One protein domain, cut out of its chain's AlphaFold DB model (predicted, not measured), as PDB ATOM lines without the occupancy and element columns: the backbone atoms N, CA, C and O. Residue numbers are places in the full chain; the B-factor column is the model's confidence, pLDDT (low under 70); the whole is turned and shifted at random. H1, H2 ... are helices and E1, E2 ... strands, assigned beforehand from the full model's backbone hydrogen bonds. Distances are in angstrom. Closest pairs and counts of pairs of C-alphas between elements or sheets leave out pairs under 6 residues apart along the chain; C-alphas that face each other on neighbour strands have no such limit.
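AT A GLANCE: This is residues 75 to 147 of the 147 residues of the protein "RecA-family ATPase" of Rhizobium pisi (UniProt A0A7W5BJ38). What is the shape? There is little regular structure: a two-strand hairpin, E1 and E2, follows one short helix, H1, and a long tail, residues 114 to 147, runs out from E2 and folds back past it. What does it hold? The printed part has 73 residues, 21 in named elements, in the order H1, E1, E2; the class is mixed and the sheet, E1 - E2, antiparallel. It is only just loose, close to extended, radius of gyration of the C-alphas 16.9 A, spans 54 by 34 by 24 A.

IN THESE COORDINATES: Where are the strands? E1, residues 92 to 100, spans 23.3 A from C-alpha 92 at (214.177, 196.429, 125.057); E2, residues 109 to 113, spans 13.3 A to C-alpha 113 at (213.775, 195.878, 131.383). Where is the helix? H1, residues 78 to 84, spans 9.7 A.

HOW THE PARTS SIT: How do E1 and E2 pair? They are an antiparallel hairpin at 141 degrees, with N 111 and O 93 2.8 A apart, within hydrogen-bond range. What of H1? It is apart from E2, and every O i to N i+4 pair is within hydrogen-bond range.

THE WHOLE: How large is it? The two farthest C-alphas, of Gly 123 and Arg 147, are 55.8 A apart. Are there cuts or long links? The printed part has neither. Where is confidence low? Residues 121 to 147 have pLDDT under 70.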
ATOM      1  N   VAL A  75     209.604 193.039 120.396       92.50
ATOM      2  CA  VAL A  75     211.002 193.085 120.854       92.50
ATOM      3  C   VAL A  75     211.848 193.929 119.903       92.50
ATOM      4  O   VAL A  75     211.533 194.027 118.719       92.50
ATOM      5  N   MET A  76     212.925 194.531 120.412       93.00
ATOM      6  CA  MET A  76     213.865 195.263 119.562       93.00
ATOM      7  C   MET A  76     214.553 194.322 118.570       93.00
ATOM      8  O   MET A  76     215.157 193.322 118.962       93.00
ATOM      9  N   THR A  77     214.482 194.654 117.283       92.44
ATOM     10  CA  THR A  77     215.230 193.946 116.235       92.44
ATOM     11  C   THR A  77     216.695 194.383 116.213       92.44
ATOM     12  O   THR A  77     217.044 195.463 116.690       92.44
ATOM     13  N   HIS A  78     217.573 193.576 115.610       91.69
ATOM     14  CA  HIS A  78     218.991 193.933 115.483       91.69
ATOM     15  C   HIS A  78     219.192 195.236 114.689       91.69
ATOM     16  O   HIS A  78     219.921 196.116 115.127       91.69
ATOM     17  N   ALA A  79     218.454 195.410 113.589       91.81
ATOM     18  CA  ALA A  79     218.520 196.619 112.771       91.81
ATOM     19  C   ALA A  79     218.032 197.878 113.516       91.81
ATOM     20  O   ALA A  79     218.537 198.976 113.284       91.81
ATOM     21  N   GLU A  80     217.038 197.755 114.403       92.75
ATOM     22  CA  GLU A  80     216.623 198.863 115.274       92.75
ATOM     23  C   GLU A  80     217.682 199.172 116.336       92.75
ATOM     24  O   GLU A  80     217.916 200.343 116.628       92.75
ATOM     25  N   ALA A  81     218.347 198.145 116.872       93.69
ATOM     26  CA  ALA A  81     219.414 198.289 117.857       93.69
ATOM     27  C   ALA A  81     220.645 198.996 117.277       93.69
ATOM     28  O   ALA A  81     221.138 199.945 117.884       93.69
ATOM     29  N   GLU A  82     221.079 198.614 116.072       93.75
ATOM     30  CA  GLU A  82     222.169 199.277 115.341       93.75
ATOM     31  C   GLU A  82     221.871 200.764 115.120       93.75
ATOM     32  O   GLU A  82     222.695 201.623 115.433       93.75
ATOM     33  N   LYS A  83     220.658 201.090 114.654       92.81
ATOM     34  CA  LYS A  83     220.223 202.483 114.444       92.81
ATOM     35  C   LYS A  83     220.161 203.285 115.744       92.81
ATOM     36  O   LYS A  83     220.348 204.497 115.726       92.81
ATOM     37  N   ALA A  84     219.856 202.616 116.849       90.44
ATOM     38  CA  ALA A  84     219.748 203.208 118.172       90.44
ATOM     39  C   ALA A  84     221.073 203.264 118.949       90.44
ATOM     40  O   ALA A  84     221.109 203.882 120.013       90.44
ATOM     41  N   GLY A  85     222.134 202.607 118.468       93.50
ATOM     42  CA  GLY A  85     223.376 202.429 119.224       93.50
ATOM     43  C   GLY A  85     223.200 201.579 120.490       93.50
ATOM     44  O   GLY A  85     223.812 201.867 121.516       93.50
ATOM     45  N   VAL A  86     222.327 200.568 120.452       93.19
ATOM     46  CA  VAL A  86     222.065 199.650 121.571       93.19
ATOM     47  C   VAL A  86     222.828 198.343 121.359       93.19
ATOM     48  O   VAL A  86     222.605 197.649 120.374       93.19
ATOM     49  N   GLU A  87     223.686 197.982 122.314       88.44
ATOM     50  CA  GLU A  87     224.489 196.751 122.253       88.44
ATOM     51  C   GLU A  87     223.657 195.481 122.494       88.44
ATOM     52  O   GLU A  87     223.779 194.509 121.751       88.44
ATOM     53  N   ASP A  88     222.783 195.490 123.511       89.06
ATOM     54  CA  ASP A  88     221.905 194.358 123.839       89.06
ATOM     55  C   ASP A  88     220.419 194.691 123.591       89.06
ATOM     56  O   ASP A  88     219.769 195.321 124.438       89.06
ATOM     57  N   PRO A  89     219.842 194.257 122.454       90.12
ATOM     58  CA  PRO A  89     218.435 194.494 122.137       90.12
ATOM     59  C   PRO A  89     217.456 193.727 123.034       90.12
ATOM     60  O   PRO A  89     216.303 194.140 123.159       90.12
ATOM     61  N   ARG A  90     217.873 192.629 123.683       89.12
ATOM     62  CA  ARG A  90     216.962 191.749 124.447       89.12
ATOM     63  C   ARG A  90     216.336 192.455 125.645       89.12
ATOM     64  O   ARG A  90     215.238 192.106 126.072       89.12
ATOM     65  N   GLY A  91     217.023 193.470 126.164       90.38
ATOM     66  CA  GLY A  91     216.540 194.312 127.249       90.38
ATOM     67  C   GLY A  91     215.443 195.301 126.848       90.38
ATOM     68  O   GLY A  91     214.941 196.000 127.727       90.38
ATOM     69  N   TYR A  92     215.076 195.397 125.565       92.81
ATOM     70  CA  TYR A  92     214.177 196.429 125.057       92.81
ATOM     71  C   TYR A  92     212.968 195.866 124.317       92.81
ATOM     72  O   TYR A  92     213.050 194.917 123.539       92.81
ATOM     73  N   PHE A  93     211.834 196.532 124.511       93.88
ATOM     74  CA  PHE A  93     210.628 196.283 123.736       93.88
ATOM     75  C   PHE A  93     209.865 197.574 123.461       93.88
ATOM     76  O   PHE A  93     209.957 198.565 124.197       93.88
ATOM     77  N   ARG A  94     209.100 197.549 122.379       94.06
ATOM     78  CA  ARG A  94     208.221 198.613 121.926       94.06
ATOM     79  C   ARG A  94     206.783 198.270 122.278       94.06
ATOM     80  O   ARG A  94     206.353 197.129 122.137       94.06
ATOM     81  N   VAL A  95     206.048 199.275 122.736       93.56
ATOM     82  CA  VAL A  95     204.598 199.208 122.921       93.56
ATOM     83  C   VAL A  95     203.942 199.978 121.789       93.56
ATOM     84  O   VAL A  95     204.106 201.199 121.701       93.56
ATOM     85  N   ASP A  96     203.200 199.264 120.953       91.50
ATOM     86  CA  ASP A  96     202.451 199.805 119.827       91.50
ATOM     87  C   ASP A  96     200.961 199.884 120.151       91.50
ATOM     88  O   ASP A  96     200.393 199.006 120.804       91.50
ATOM     89  N   HIS A  97     200.305 200.938 119.672       88.69
ATOM     90  CA  HIS A  97     198.859 201.103 119.782       88.69
ATOM     91  C   HIS A  97     198.172 200.449 118.577       88.69
ATOM     92  O   HIS A  97     197.832 201.121 117.609       88.69
ATOM     93  N   GLY A  98     197.973 199.130 118.639       84.31
ATOM     94  CA  GLY A  98     197.379 198.349 117.550       84.31
ATOM     95  C   GLY A  98     195.911 198.688 117.254       84.31
ATOM     96  O   GLY A  98     195.464 198.556 116.118       84.31
ATOM     97  N   LYS A  99     195.154 199.150 118.257       87.00
ATOM     98  CA  LYS A  99     193.798 199.694 118.079       87.00
ATOM     99  C   LYS A  99     193.489 200.740 119.142       87.00
ATOM    100  O   LYS A  99     193.775 200.533 120.325       87.00
ATOM    101  N   VAL A 100     192.848 201.831 118.734       85.38
ATOM    102  CA  VAL A 100     192.413 202.906 119.627       85.38
ATOM    103  C   VAL A 100     191.113 203.509 119.098       85.38
ATOM    104  O   VAL A 100     191.110 204.067 118.008       85.38
ATOM    105  N   ASN A 101     190.017 203.406 119.858       79.06
ATOM    106  CA  ASN A 101     188.715 203.931 119.419       79.06
ATOM    107  C   ASN A 101     188.333 205.288 120.036       79.06
ATOM    108  O   ASN A 101     187.539 206.006 119.441       79.06
ATOM    109  N   MET A 102     188.834 205.620 121.232       77.00
ATOM    110  CA  MET A 102     188.282 206.718 122.056       77.00
ATOM    111  C   MET A 102     189.311 207.780 122.471       77.00
ATOM    112  O   MET A 102     188.982 208.678 123.239       77.00
ATOM    113  N   ILE A 103     190.557 207.675 122.005       76.50
ATOM    114  CA  ILE A 103     191.616 208.660 122.266       76.50
ATOM    115  C   ILE A 103     192.450 208.860 120.998       76.50
ATOM    116  O   ILE A 103     192.439 208.011 120.105       76.50
ATOM    117  N   ALA A 104     193.191 209.966 120.929       75.94
ATOM    118  CA  ALA A 104     194.175 210.170 119.872       75.94
ATOM    119  C   ALA A 104     195.200 209.025 119.870       75.94
ATOM    120  O   ALA A 104     195.648 208.580 120.933       75.94
ATOM    121  N   SER A 105     195.580 208.552 118.682       73.50
ATOM    122  CA  SER A 105     196.638 207.555 118.574       73.50
ATOM    123  C   SER A 105     197.954 208.145 119.092       73.50
ATOM    124  O   SER A 105     198.383 209.235 118.711       73.50
ATOM    125  N   GLY A 106     198.580 207.434 120.029       75.50
ATOM    126  CA  GLY A 106     199.895 207.786 120.544       75.50
ATOM    127  C   GLY A 106     201.007 207.270 119.636       75.50
ATOM    128  O   GLY A 106     200.821 206.311 118.888       75.50
ATOM    129  N   ARG A 107     202.198 207.866 119.749       83.31
ATOM    130  CA  ARG A 107     203.417 207.273 119.181       83.31
ATOM    131  C   ARG A 107     203.779 206.000 119.942       83.31
ATOM    132  O   ARG A 107     203.611 205.943 121.164       83.31
ATOM    133  N   SER A 108     204.336 205.029 119.225       88.56
ATOM    134  CA  SER A 108     204.951 203.841 119.810       88.56
ATOM    135  C   SER A 108     206.006 204.214 120.846       88.56
ATOM    136  O   SER A 108     206.711 205.218 120.708       88.56
ATOM    137  N   GLN A 109     206.109 203.417 121.908       91.94
ATOM    138  CA  GLN A 109     206.987 203.726 123.036       91.94
ATOM    139  C   GLN A 109     207.998 202.614 123.264       91.94
ATOM    140  O   GLN A 109     207.616 201.502 123.619       91.94
ATOM    141  N   TRP A 110     209.280 202.947 123.129       93.50
ATOM    142  CA  TRP A 110     210.392 202.074 123.501       93.50
ATOM    143  C   TRP A 110     210.649 202.081 124.985       93.50
ATOM    144  O   TRP A 110     210.551 203.115 125.660       93.50
ATOM    145  N   ARG A 111     210.939 200.896 125.497       93.19
ATOM    146  CA  ARG A 111     211.007 200.665 126.919       93.19
ATOM    147  C   ARG A 111     212.005 199.571 127.269       93.19
ATOM    148  O   ARG A 111     212.317 198.748 126.413       93.19
ATOM    149  N   ARG A 112     212.532 199.601 128.497       91.56
ATOM    150  CA  ARG A 112     213.667 198.768 128.913       91.56
ATOM    151  C   ARG A 112     213.347 197.972 130.177       91.56
ATOM    152  O   ARG A 112     212.842 198.539 131.151       91.56
ATOM    153  N   PHE A 113     213.698 196.691 130.175       86.88
ATOM    154  CA  PHE A 113     213.775 195.878 131.383       86.88
ATOM    155  C   PHE A 113     214.879 196.413 132.293       86.88
ATOM    156  O   PHE A 113     216.022 196.600 131.871       86.88
ATOM    157  N   VAL A 114     214.525 196.699 133.540       84.81
ATOM    158  CA  VAL A 114     215.481 197.142 134.552       84.81
ATOM    159  C   VAL A 114     215.294 196.292 135.793       84.81
ATOM    160  O   VAL A 114     214.177 196.130 136.276       84.81
ATOM    161  N   SER A 115     216.389 195.749 136.310       81.25
ATOM    162  CA  SER A 115     216.358 195.101 137.613       81.25
ATOM    163  C   SER A 115     216.056 196.130 138.688       81.25
ATOM    164  O   SER A 115     216.675 197.196 138.732       81.25
ATOM    165  N   VAL A 116     215.091 195.813 139.541       80.44
ATOM    166  CA  VAL A 116     214.791 196.579 140.748       80.44
ATOM    167  C   VAL A 116     214.724 195.593 141.900       80.44
ATOM    168  O   VAL A 116     213.916 194.669 141.812       80.44
ATOM    169  N   PRO A 117     215.526 195.782 142.961       77.62
ATOM    170  CA  PRO A 117     215.525 194.885 144.105       77.62
ATOM    171  C   PRO A 117     214.173 194.926 144.811       77.62
ATOM    172  O   PRO A 117     213.680 195.996 145.175       77.62
ATOM    173  N   LEU A 118     213.577 193.753 145.013       76.94
ATOM    174  CA  LEU A 118     212.314 193.594 145.730       76.94
ATOM    175  C   LEU A 118     212.514 193.616 147.245       76.94
ATOM    176  O   LEU A 118     211.534 193.741 147.979       76.94
ATOM    177  N   ASN A 119     213.764 193.524 147.720       73.38
ATOM    178  CA  ASN A 119     214.129 193.547 149.140       73.38
ATOM    179  C   ASN A 119     213.295 192.558 149.980       73.38
ATOM    180  O   ASN A 119     213.050 192.778 151.165       73.38
ATOM    181  N   ASN A 120     212.849 191.461 149.364       76.69
ATOM    182  CA  ASN A 120     212.074 190.397 150.002       76.69
ATOM    183  C   ASN A 120     212.975 189.293 150.593       76.69
ATOM    184  O   ASN A 120     212.474 188.322 151.160       76.69
ATOM    185  N   GLY A 121     214.300 189.446 150.492       68.44
ATOM    186  CA  GLY A 121     215.273 188.530 151.077       68.44
ATOM    187  C   GLY A 121     215.271 188.569 152.610       68.44
ATOM    188  O   GLY A 121     215.249 189.636 153.224       68.44
ATOM    189  N   ARG A 122     215.309 187.392 153.250       56.06
ATOM    190  CA  ARG A 122     215.560 187.237 154.695       56.06
ATOM    191  C   ARG A 122     216.932 186.592 154.916       56.06
ATOM    192  O   ARG A 122     217.289 185.644 154.225       56.06
ATOM    193  N   GLY A 123     217.680 187.062 155.918       64.56
ATOM    194  CA  GLY A 123     218.993 186.508 156.279       64.56
ATOM    195  C   GLY A 123     220.160 187.081 155.458       64.56
ATOM    196  O   GLY A 123     220.241 188.289 155.258       64.56
ATOM    197  N   LEU A 124     221.093 186.224 155.020       54.12
ATOM    198  CA  LEU A 124     222.358 186.612 154.361       54.12
ATOM    199  C   LEU A 124     222.196 187.214 152.950       54.12
ATOM    200  O   LEU A 124     223.143 187.796 152.429       54.12
ATOM    201  N   VAL A 125     221.011 187.118 152.342       48.66
ATOM    202  CA  VAL A 125     220.715 187.688 151.021       48.66
ATOM    203  C   VAL A 125     219.811 188.905 151.217       48.66
ATOM    204  O   VAL A 125     218.608 188.765 151.418       48.66
ATOM    205  N   LYS A 126     220.400 190.107 151.221       50.16
ATOM    206  CA  LYS A 126     219.690 191.364 151.529       50.16
ATOM    207  C   LYS A 126     218.788 191.878 150.397       50.16
ATOM    208  O   LYS A 126     217.889 192.662 150.674       50.16
ATOM    209  N   THR A 127     219.016 191.468 149.151       53.41
ATOM    210  CA  THR A 127     218.333 192.034 147.970       53.41
ATOM    211  C   THR A 127     217.142 191.214 147.466       53.41
ATOM    212  O   THR A 127     216.216 191.807 146.919       53.41
ATOM    213  N   GLY A 128     217.087 189.904 147.733       57.38
ATOM    214  CA  GLY A 128     215.975 189.053 147.292       57.38
ATOM    215  C   GLY A 128     215.800 189.017 145.763       57.38
ATOM    216  O   GLY A 128     216.787 189.086 145.035       57.38
ATOM    217  N   ASP A 129     214.559 188.886 145.299       58.47
ATOM    218  CA  ASP A 129     214.171 188.867 143.879       58.47
ATOM    219  C   ASP A 129     214.249 190.267 143.237       58.47
ATOM    220  O   ASP A 129     214.229 191.276 143.940       58.47
ATOM    221  N   GLU A 130     214.277 190.364 141.900       54.16
ATOM    222  CA  GLU A 130     214.288 191.648 141.181       54.16
ATOM    223  C   GLU A 130     213.246 191.695 140.052       54.16
ATOM    224  O   GLU A 130     213.147 190.765 139.254       54.16
ATOM    225  N   SER A 131     212.463 192.778 139.942       49.44
ATOM    226  CA  SER A 131     211.591 192.998 138.772       49.44
ATOM    227  C   SER A 131     211.187 194.465 138.600       49.44
ATOM    228  O   SER A 131     210.679 195.087 139.527       49.44
ATOM    229  N   ALA A 132     211.389 195.027 137.403       54.88
ATOM    230  CA  ALA A 132     210.739 196.261 136.968       54.88
ATOM    231  C   ALA A 132     210.932 196.537 135.471       54.88
ATOM    232  O   ALA A 132     211.747 195.951 134.752       54.88
ATOM    233  N   TRP A 133     210.182 197.529 135.016       51.56
ATOM    234  CA  TRP A 133     210.319 198.116 133.705       51.56
ATOM    235  C   TRP A 133     210.318 199.631 133.815       51.56
ATOM    236  O   TRP A 133     209.486 200.212 134.515       51.56
ATOM    237  N   SER A 134     211.239 200.286 133.111       43.38
ATOM    238  CA  SER A 134     211.343 201.741 133.130       43.38
ATOM    239  C   SER A 134     211.183 202.338 131.741       43.38
ATOM    240  O   SER A 134     211.527 201.763 130.704       43.38
ATOM    241  N   ARG A 135     210.626 203.548 131.734       31.30
ATOM    242  CA  ARG A 135     210.676 204.429 130.575       31.30
ATOM    243  C   ARG A 135     212.135 204.887 130.429       31.30
ATOM    244  O   ARG A 135     212.680 205.374 131.421       31.30
ATOM    245  N   PRO A 136     212.769 204.769 129.249       40.66
ATOM    246  CA  PRO A 136     214.095 205.327 129.039       40.66
ATOM    247  C   PRO A 136     214.028 206.819 129.364       40.66
ATOM    248  O   PRO A 136     213.095 207.510 128.933       40.66
ATOM    249  N   ARG A 137     214.957 207.317 130.188       34.12
ATOM    250  CA  ARG A 137     214.997 208.747 130.513       34.12
ATOM    251  C   ARG A 137     215.158 209.536 129.213       34.12
ATOM    252  O   ARG A 137     215.915 209.154 128.328       34.12
ATOM    253  N   ARG A 138     214.446 210.664 129.126       37.81
ATOM    254  CA  ARG A 138     214.356 211.562 127.958       37.81
ATOM    255  C   ARG A 138     215.717 212.082 127.448       37.81
ATOM    256  O   ARG A 138     215.772 212.692 126.390       37.81
ATOM    257  N   THR A 139     216.806 211.837 128.169       35.97
ATOM    258  CA  THR A 139     218.158 212.303 127.851       35.97
ATOM    259  C   THR A 139     218.961 211.396 126.914       35.97
ATOM    260  O   THR A 139     220.037 211.817 126.513       35.97
ATOM    261  N   SER A 140     218.480 210.210 126.511       35.81
ATOM    262  CA  SER A 140     219.245 209.325 125.603       35.81
ATOM    263  C   SER A 140     218.780 209.304 124.137       35.81
ATOM    264  O   SER A 140     219.285 208.493 123.375       35.81
ATOM    265  N   TRP A 141     217.826 210.151 123.725       37.78
ATOM    266  CA  TRP A 141     217.232 210.098 122.372       37.78
ATOM    267  C   TRP A 141     217.176 211.440 121.626       37.78
ATOM    268  O   TRP A 141     216.392 211.596 120.691       37.78
ATOM    269  N   LEU A 142     218.001 212.427 121.987       35.03
ATOM    270  CA  LEU A 142     218.172 213.614 121.138       35.03
ATOM    271  C   LEU A 142     219.148 213.318 119.994       35.03
ATOM    272  O   LEU A 142     220.245 213.859 119.946       35.03
ATOM    273  N   ILE A 143     218.733 212.466 119.060       41.75
ATOM    274  CA  ILE A 143     219.340 212.408 117.731       41.75
ATOM    275  C   ILE A 143     218.185 212.402 116.724       41.75
ATOM    276  O   ILE A 143     217.481 211.405 116.585       41.75
ATOM    277  N   GLY A 144     217.955 213.546 116.067       37.06
ATOM    278  CA  GLY A 144     217.123 213.620 114.856       37.06
ATOM    279  C   GLY A 144     215.765 214.337 114.933       37.06
ATOM    280  O   GLY A 144     214.808 213.858 114.335       37.06
ATOM    281  N   GLN A 145     215.647 215.491 115.597       29.86
ATOM    282  CA  GLN A 145     214.571 216.450 115.274       29.86
ATOM    283  C   GLN A 145     215.178 217.588 114.427       29.86
ATOM    284  O   GLN A 145     216.097 218.245 114.922       29.86
ATOM    285  N   PRO A 146     214.738 217.831 113.174       35.31
ATOM    286  CA  PRO A 146     215.018 219.099 112.508       35.31
ATOM    287  C   PRO A 146     214.271 220.228 113.237       35.31
ATOM    288  O   PRO A 146     213.219 219.987 113.831       35.31
ATOM    289  N   ARG A 147     214.889 221.414 113.246       33.84
ATOM    290  CA  ARG A 147     214.405 222.626 113.928       33.84
ATOM    291  C   ARG A 147     213.015 223.046 113.468       33.84
ATOM    292  O   ARG A 147     212.744 222.895 112.257       33.84
TER     293      ARG A 147